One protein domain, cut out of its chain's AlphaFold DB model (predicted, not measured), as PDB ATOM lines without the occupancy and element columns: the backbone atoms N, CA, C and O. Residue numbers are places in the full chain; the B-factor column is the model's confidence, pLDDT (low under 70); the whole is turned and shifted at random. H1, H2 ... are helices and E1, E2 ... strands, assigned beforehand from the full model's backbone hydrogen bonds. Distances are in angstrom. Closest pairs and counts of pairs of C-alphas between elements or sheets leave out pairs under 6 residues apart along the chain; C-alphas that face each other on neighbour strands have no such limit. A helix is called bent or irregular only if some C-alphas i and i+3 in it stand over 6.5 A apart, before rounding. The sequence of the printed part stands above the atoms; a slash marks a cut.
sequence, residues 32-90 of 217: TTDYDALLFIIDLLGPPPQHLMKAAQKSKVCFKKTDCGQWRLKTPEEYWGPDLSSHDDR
ATOM      1  N   THR A  32     125.240 132.643 146.202       71.69
ATOM      2  CA  THR A  32     126.187 133.304 145.286       71.69
ATOM      3  C   THR A  32     126.720 132.366 144.205       71.69
ATOM      4  O   THR A  32     127.149 132.841 143.149       71.69
ATOM      5  N   THR A  33     126.643 131.052 144.438       74.75
ATOM      6  CA  THR A  33     127.072 130.011 143.503       74.75
ATOM      7  C   THR A  33     125.995 128.957 143.271       74.75
ATOM      8  O   THR A  33     125.143 128.706 144.122       74.75
ATOM      9  N   ASP A  34     126.084 128.301 142.115       75.88
ATOM     10  CA  ASP A  34     125.233 127.177 141.716       75.88
ATOM     11  C   ASP A  34     125.300 126.007 142.715       75.88
ATOM     12  O   ASP A  34     124.316 125.299 142.927       75.88
ATOM     13  N   TYR A  35     126.467 125.792 143.331       81.31
ATOM     14  CA  TYR A  35     126.660 124.749 144.335       81.31
ATOM     15  C   TYR A  35     125.932 125.085 145.637       81.31
ATOM     16  O   TYR A  35     125.185 124.243 146.132       81.31
ATOM     17  N   ASP A  36     126.088 126.309 146.152       79.50
ATOM     18  CA  ASP A  36     125.407 126.728 147.385       79.50
ATOM     19  C   ASP A  36     123.885 126.712 147.191       79.50
ATOM     20  O   ASP A  36     123.146 126.310 148.084       79.50
ATOM     21  N   ALA A  37     123.408 127.057 145.990       79.88
ATOM     22  CA  ALA A  37     121.996 126.940 145.643       79.88
ATOM     23  C   ALA A  37     121.487 125.505 145.700       79.88
ATOM     24  O   ALA A  37     120.487 125.243 146.366       79.88
ATOM     25  N   LEU A  38     122.184 124.563 145.064       81.19
ATOM     26  CA  LEU A  38     121.822 123.150 145.155       81.19
ATOM     27  C   LEU A  38     121.889 122.633 146.592       81.19
ATOM     28  O   LEU A  38     120.998 121.896 147.003       81.19
ATOM     29  N   LEU A  39     122.911 123.028 147.351       83.12
ATOM     30  CA  LEU A  39     123.075 122.637 148.746       83.12
ATOM     31  C   LEU A  39     121.897 123.124 149.596       83.12
ATOM     32  O   LEU A  39     121.313 122.326 150.318       83.12
ATOM     33  N   PHE A  40     121.494 124.390 149.472       83.12
ATOM     34  CA  PHE A  40     120.384 124.937 150.256       83.12
ATOM     35  C   PHE A  40     119.029 124.362 149.853       83.12
ATOM     36  O   PHE A  40     118.197 124.118 150.723       83.12
ATOM     37  N   ILE A  41     118.803 124.106 148.561       86.00
ATOM     38  CA  ILE A  41     117.577 123.440 148.104       86.00
ATOM     39  C   ILE A  41     117.530 122.004 148.646       86.00
ATOM     40  O   ILE A  41     116.491 121.586 149.149       86.00
ATOM     41  N   ILE A  42     118.641 121.261 148.596       85.31
ATOM     42  CA  ILE A  42     118.723 119.887 149.124       85.31
ATOM     43  C   ILE A  42     118.567 119.850 150.636       85.31
ATOM     44  O   ILE A  42     117.871 118.974 151.142       85.31
ATOM     45  N   ASP A  43     119.195 120.781 151.351       84.44
ATOM     46  CA  ASP A  43     119.007 120.909 152.789       84.44
ATOM     47  C   ASP A  43     117.517 121.114 153.078       84.44
ATOM     48  O   ASP A  43     116.942 120.335 153.823       84.44
ATOM     49  N   LEU A  44     116.874 122.090 152.430       85.31
ATOM     50  CA  LEU A  44     115.518 122.515 152.770       85.31
ATOM     51  C   LEU A  44     114.402 121.562 152.305       85.31
ATOM     52  O   LEU A  44     113.387 121.420 152.992       85.31
ATOM     53  N   LEU A  45     114.554 120.957 151.127       87.25
ATOM     54  CA  LEU A  45     113.538 120.108 150.487       87.25
ATOM     55  C   LEU A  45     113.871 118.615 150.557       87.25
ATOM     56  O   LEU A  45     113.081 117.780 150.115       87.25
ATOM     57  N   GLY A  46     115.050 118.267 151.068       86.50
ATOM     58  CA  GLY A  46     115.590 116.919 150.994       86.50
ATOM     59  C   GLY A  46     116.215 116.589 149.630       86.50
ATOM     60  O   GLY A  46     116.228 117.406 148.702       86.50
ATOM     61  N   PRO A  47     116.770 115.371 149.489       83.62
ATOM     62  CA  PRO A  47     117.459 114.958 148.277       83.62
ATOM     63  C   PRO A  47     116.487 114.844 147.091       83.62
ATOM     64  O   PRO A  47     115.397 114.288 147.241       83.62
ATOM     65  N   PRO A  48     116.887 115.290 145.889       82.25
ATOM     66  CA  PRO A  48     116.065 115.147 144.697       82.25
ATOM     67  C   PRO A  48     115.832 113.664 144.356       82.25
ATOM     68  O   PRO A  48     116.726 112.830 144.557       82.25
ATOM     69  N   PRO A  49     114.669 113.323 143.773       81.50
ATOM     70  CA  PRO A  49     114.383 111.985 143.274       81.50
ATOM     71  C   PRO A  49     115.488 111.407 142.380       81.50
ATOM     72  O   PRO A  49     116.156 112.105 141.614       81.50
ATOM     73  N   GLN A  50     115.654 110.082 142.419       78.94
ATOM     74  CA  GLN A  50     116.753 109.409 141.718       78.94
ATOM     75  C   GLN A  50     116.728 109.629 140.196       78.94
ATOM     76  O   GLN A  50     117.782 109.631 139.559       78.94
ATOM     77  N   HIS A  51     115.544 109.797 139.601       75.81
ATOM     78  CA  HIS A  51     115.422 110.078 138.172       75.81
ATOM     79  C   HIS A  51     115.993 111.470 137.825       75.81
ATOM     80  O   HIS A  51     116.769 111.569 136.877       75.81
ATOM     81  N   LEU A  52     115.757 112.491 138.664       73.62
ATOM     82  CA  LEU A  52     116.387 113.816 138.541       73.62
ATOM     83  C   LEU A  52     117.904 113.723 138.683       73.62
ATOM     84  O   LEU A  52     118.658 114.296 137.900       73.62
ATOM     85  N   MET A  53     118.368 112.930 139.652       72.81
ATOM     86  CA  MET A  53     119.797 112.699 139.861       72.81
ATOM     87  C   MET A  53     120.478 112.025 138.671       72.81
ATOM     88  O   MET A  53     121.667 112.245 138.450       72.81
ATOM     89  N   LYS A  54     119.748 111.219 137.887       68.12
ATOM     90  CA  LYS A  54     120.258 110.631 136.643       68.12
ATOM     91  C   LYS A  54     120.373 111.658 135.514       68.12
ATOM     92  O   LYS A  54     121.364 111.619 134.795       68.12
ATOM     93  N   ALA A  55     119.433 112.592 135.397       66.62
ATOM     94  CA  ALA A  55     119.526 113.689 134.430       66.62
ATOM     95  C   ALA A  55     120.673 114.660 134.782       66.62
ATOM     96  O   ALA A  55     121.486 115.034 133.938       66.62
ATOM     97  N   ALA A  56     120.838 114.963 136.073       62.47
ATOM     98  CA  ALA A  56     121.890 115.843 136.583       62.47
ATOM     99  C   ALA A  56     123.323 115.278 136.451       62.47
ATOM    100  O   ALA A  56     124.292 115.997 136.706       62.47
ATOM    101  N   GLN A  57     123.495 114.021 136.011       58.72
ATOM    102  CA  GLN A  57     124.800 113.360 135.823       58.72
ATOM    103  C   GLN A  57     125.749 114.119 134.892       58.72
ATOM    104  O   GLN A  57     126.971 113.964 134.990       58.72
ATOM    105  N   LYS A  58     125.200 114.945 133.992       54.50
ATOM    106  CA  LYS A  58     125.979 115.809 133.098       54.50
ATOM    107  C   LYS A  58     126.743 116.901 133.872       54.50
ATOM    108  O   LYS A  58     127.790 117.349 133.409       54.50
ATOM    109  N   SER A  59     126.318 117.250 135.091       63.12
ATOM    110  CA  SER A  59     126.993 118.209 135.976       63.12
ATOM    111  C   SER A  59     127.934 117.519 136.979       63.12
ATOM    112  O   SER A  59     127.704 117.480 138.189       63.12
ATOM    113  N   LYS A  60     129.067 116.993 136.490       63.28
ATOM    114  CA  LYS A  60     130.145 116.411 137.336       63.28
ATOM    115  C   LYS A  60     130.825 117.427 138.273       63.28
ATOM    116  O   LYS A  60     131.681 117.069 139.088       63.28
ATOM    117  N   VAL A  61     130.481 118.705 138.126       71.75
ATOM    118  CA  VAL A  61     131.021 119.814 138.911       71.75
ATOM    119  C   VAL A  61     130.491 119.743 140.344       71.75
ATOM    120  O   VAL A  61     131.299 119.711 141.271       71.75
ATOM    121  N   CYS A  62     129.179 119.572 140.528       73.50
ATOM    122  CA  CYS A  62     128.545 119.572 141.854       73.50
ATOM    123  C   CYS A  62     128.271 118.167 142.412       73.50
ATOM    124  O   CYS A  62     128.184 117.997 143.625       73.50
ATOM    125  N   PHE A  63     128.166 117.148 141.554       79.06
ATOM    126  CA  PHE A  63     127.776 115.794 141.961       79.06
ATOM    127  C   PHE A  63     128.924 114.790 141.839       79.06
ATOM    128  O   PHE A  63     129.795 114.903 140.972       79.06
ATOM    129  N   LYS A  64     128.909 113.767 142.699       84.06
ATOM    130  CA  LYS A  64     129.808 112.609 142.630       84.06
ATOM    131  C   LYS A  64     129.043 111.304 142.790       84.06
ATOM    132  O   LYS A  64     127.998 111.250 143.438       84.06
ATOM    133  N   LYS A  65     129.599 110.239 142.218       84.31
ATOM    134  CA  LYS A  65     129.108 108.878 142.412       84.31
ATOM    135  C   LYS A  65     129.705 108.310 143.701       84.31
ATOM    136  O   LYS A  65     130.898 108.469 143.948       84.31
ATOM    137  N   THR A  66     128.874 107.697 144.527       83.50
ATOM    138  CA  THR A  66     129.281 106.919 145.698       83.50
ATOM    139  C   THR A  66     129.788 105.543 145.271       83.50
ATOM    140  O   THR A  66     129.566 105.111 144.136       83.50
ATOM    141  N   ASP A  67     130.416 104.820 146.198       85.38
ATOM    142  CA  ASP A  67     130.953 103.476 145.946       85.38
ATOM    143  C   ASP A  67     129.854 102.454 145.608       85.38
ATOM    144  O   ASP A  67     130.069 101.532 144.826       85.38
ATOM    145  N   CYS A  68     128.632 102.661 146.115       82.94
ATOM    146  CA  CYS A  68     127.447 101.876 145.753       82.94
ATOM    147  C   CYS A  68     126.815 102.289 144.410       82.94
ATOM    148  O   CYS A  68     125.777 101.765 144.012       82.94
ATOM    149  N   GLY A  69     127.421 103.237 143.694       80.38
ATOM    150  CA  GLY A  69     126.992 103.658 142.370       80.38
ATOM    151  C   GLY A  69     125.848 104.679 142.343       80.38
ATOM    152  O   GLY A  69     125.330 104.966 141.261       80.38
ATOM    153  N   GLN A  70     125.466 105.243 143.490       80.25
ATOM    154  CA  GLN A  70     124.442 106.285 143.591       80.25
ATOM    155  C   GLN A  70     125.062 107.677 143.440       80.25
ATOM    156  O   GLN A  70     126.209 107.899 143.813       80.25
ATOM    157  N   TRP A  71     124.327 108.630 142.873       79.50
ATOM    158  CA  TRP A  71     124.794 110.015 142.785       79.50
ATOM    159  C   TRP A  71     124.402 110.780 144.043       79.50
ATOM    160  O   TRP A  71     123.274 110.656 144.511       79.50
ATOM    161  N   ARG A  72     125.338 111.569 144.568       84.38
ATOM    162  CA  ARG A  72     125.103 112.518 145.657       84.38
ATOM    163  C   ARG A  72     125.762 113.855 145.354       84.38
ATOM    164  O   ARG A  72     126.717 113.914 144.571       84.38
ATOM    165  N   LEU A  73     125.284 114.912 146.003       83.75
ATOM    166  CA  LEU A  73     125.991 116.187 146.023       83.75
ATOM    167  C   LEU A  73     127.364 115.993 146.694       83.75
ATOM    168  O   LEU A  73     127.510 115.190 147.628       83.75
ATOM    169  N   LYS A  74     128.383 116.681 146.180       85.00
ATOM    170  CA  LYS A  74     129.672 116.812 146.865       85.00
ATOM    171  C   LYS A  74     129.464 117.521 148.207       85.00
ATOM    172  O   LYS A  74     128.522 118.289 148.341       85.00
ATOM    173  N   THR A  75     130.299 117.230 149.198       85.69
ATOM    174  CA  THR A  75     130.334 118.016 150.439       85.69
ATOM    175  C   THR A  75     131.035 119.355 150.187       85.69
ATOM    176  O   THR A  75     131.767 119.472 149.194       85.69
ATOM    177  N   PRO A  76     130.854 120.365 151.059       83.12
ATOM    178  CA  PRO A  76     131.546 121.641 150.916       83.12
ATOM    179  C   PRO A  76     133.060 121.484 150.753       83.12
ATOM    180  O   PRO A  76     133.644 122.111 149.876       83.12
ATOM    181  N   GLU A  77     133.674 120.567 151.499       84.50
ATOM    182  CA  GLU A  77     135.109 120.271 151.437       84.50
ATOM    183  C   GLU A  77     135.506 119.614 150.107       84.50
ATOM    184  O   GLU A  77     136.587 119.862 149.579       84.50
ATOM    185  N   GLU A  78     134.638 118.775 149.536       86.31
ATOM    186  CA  GLU A  78     134.868 118.127 148.239       86.31
ATOM    187  C   GLU A  78     134.719 119.098 147.057       86.31
ATOM    188  O   GLU A  78     135.275 118.842 145.986       86.31
ATOM    189  N   TYR A  79     133.938 120.171 147.219       84.12
ATOM    190  CA  TYR A  79     133.704 121.175 146.182       84.12
ATOM    191  C   TYR A  79     134.700 122.339 146.263       84.12
ATOM    192  O   TYR A  79     135.324 122.682 145.261       84.12
ATOM    193  N   TRP A  80     134.863 122.923 147.450       81.38
ATOM    194  CA  TRP A  80     135.706 124.097 147.685       81.38
ATOM    195  C   TRP A  80     137.153 123.747 148.057       81.38
ATOM    196  O   TRP A  80     138.049 124.571 147.876       81.38
ATOM    197  N   GLY A  81     137.399 122.518 148.514       82.38
ATOM    198  CA  GLY A  81     138.673 122.094 149.089       82.38
ATOM    199  C   GLY A  81     138.705 122.246 150.617       82.38
ATOM    200  O   GLY A  81     137.833 122.887 151.199       82.38
ATOM    201  N   PRO A  82     139.713 121.662 151.290       74.75
ATOM    202  CA  PRO A  82     139.808 121.648 152.755       74.75
ATOM    203  C   PRO A  82     140.067 123.031 153.378       74.75
ATOM    204  O   PRO A  82     139.778 123.226 154.554       74.75
ATOM    205  N   ASP A  83     140.595 123.978 152.598       70.69
ATOM    206  CA  ASP A  83     141.003 125.306 153.075       70.69
ATOM    207  C   ASP A  83     139.923 126.387 152.880       70.69
ATOM    208  O   ASP A  83     140.119 127.537 153.275       70.69
ATOM    209  N   LEU A  84     138.786 126.046 152.262       65.69
ATOM    210  CA  LEU A  84     137.682 126.971 152.022       65.69
ATOM    211  C   LEU A  84     136.424 126.500 152.758       65.69
ATOM    212  O   LEU A  84     135.880 125.433 152.486       65.69
ATOM    213  N   SER A  85     135.927 127.334 153.670       58.97
ATOM    214  CA  SER A  85     134.617 127.159 154.300       58.97
ATOM    215  C   SER A  85     133.508 127.556 153.326       58.97
ATOM    216  O   SER A  85     133.607 128.618 152.707       58.97
ATOM    217  N   SER A  86     132.418 126.783 153.233       59.91
ATOM    218  CA  SER A  86     131.207 127.292 152.576       59.91
ATOM    219  C   SER A  86     130.728 128.551 153.295       59.91
ATOM    220  O   SER A  86     130.605 128.554 154.522       59.91
ATOM    221  N   HIS A  87     130.427 129.600 152.535       65.94
ATOM    222  CA  HIS A  87     129.762 130.785 153.059       65.94
ATOM    223  C   HIS A  87     128.269 130.481 153.204       65.94
ATOM    224  O   HIS A  87     127.492 130.625 152.263       65.94
ATOM    225  N   ASP A  88     127.882 129.980 154.376       71.38
ATOM    226  CA  ASP A  88     126.476 129.820 154.733       71.38
ATOM    227  C   ASP A  88     125.912 131.169 155.201       71.38
ATOM    228  O   ASP A  88     126.001 131.526 156.374       71.38
ATOM    229  N   ASP A  89     125.364 131.936 154.258       70.25
ATOM    230  CA  ASP A  89     124.762 133.251 154.509       70.25
ATOM    231  C   ASP A  89     123.258 133.161 154.869       70.25
ATOM    232  O   ASP A  89     122.526 134.159 154.802       70.25
ATOM    233  N   ARG A  90     122.749 131.970 155.232       76.56
ATOM    234  CA  ARG A  90     121.338 131.784 155.605       76.56
ATOM    235  C   ARG A  90     120.996 132.559 156.877       76.56
ATOM    236  O   ARG A  90     121.683 132.493 157.890       76.56
TER     237      ARG A  90
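What this domain is: This is residues 32 to 90 of the 217 residues of the protein "homeodomain-interacting protein kinase 4-like isoform X1" of Cottoperca gobio (UniProt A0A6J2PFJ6). A small two-stranded hairpin, E1 and E2, has three helices spaced around it, and residues 81 to 90 form a tail that folds back. The printed part has 59 residues, ordered H1, H2, E1, E2, H3; the sheet E1 - E2 is antiparallel and the class mostly helix. It is compact and rounded, with a radius of gyration of the C-alphas of 11.7 A and spans of 30 by 23 by 18 A.

Where its parts are: Find E1 at residues 63 to 65 and E2 at 71 to 73, each 7.1 A long. H1, residues 34 to 45, runs 16.2 A from C-alpha 34 at (125.233, 127.177, 141.716). H2, residues 50 to 58, runs 14.2 A and is only just irregular: C-alphas 55 and 58 are 6.9 A apart. H3, residues 76 to 80, spans 5.8 A and ends at C-alpha 80 at (135.706, 124.097, 147.685).

How they stand to each other: In the hairpin, look for N 64 and O 72, within hydrogen-bond range at 2.9 A. The closest C-alphas of H2 and E2, Met 53 and Trp 71, are 6.4 A apart; those of H1 and E2, Leu 39 and Leu 73, 7.6 A. H1 and H3 are near each other, with 5 pairs of C-alphas within 10 A; H2 is apart from both. Every O i to N i+4 pair is within hydrogen-bond range in H1 and H3, 3 of 5 in H2.

The domain as a whole: The C-alphas farthest apart, His 51 and Asp 83, are 33.3 A apart. The printed part has no cut, and its four links are tight. Residues 54 to 60 and 84 to 87 have pLDDT under 70.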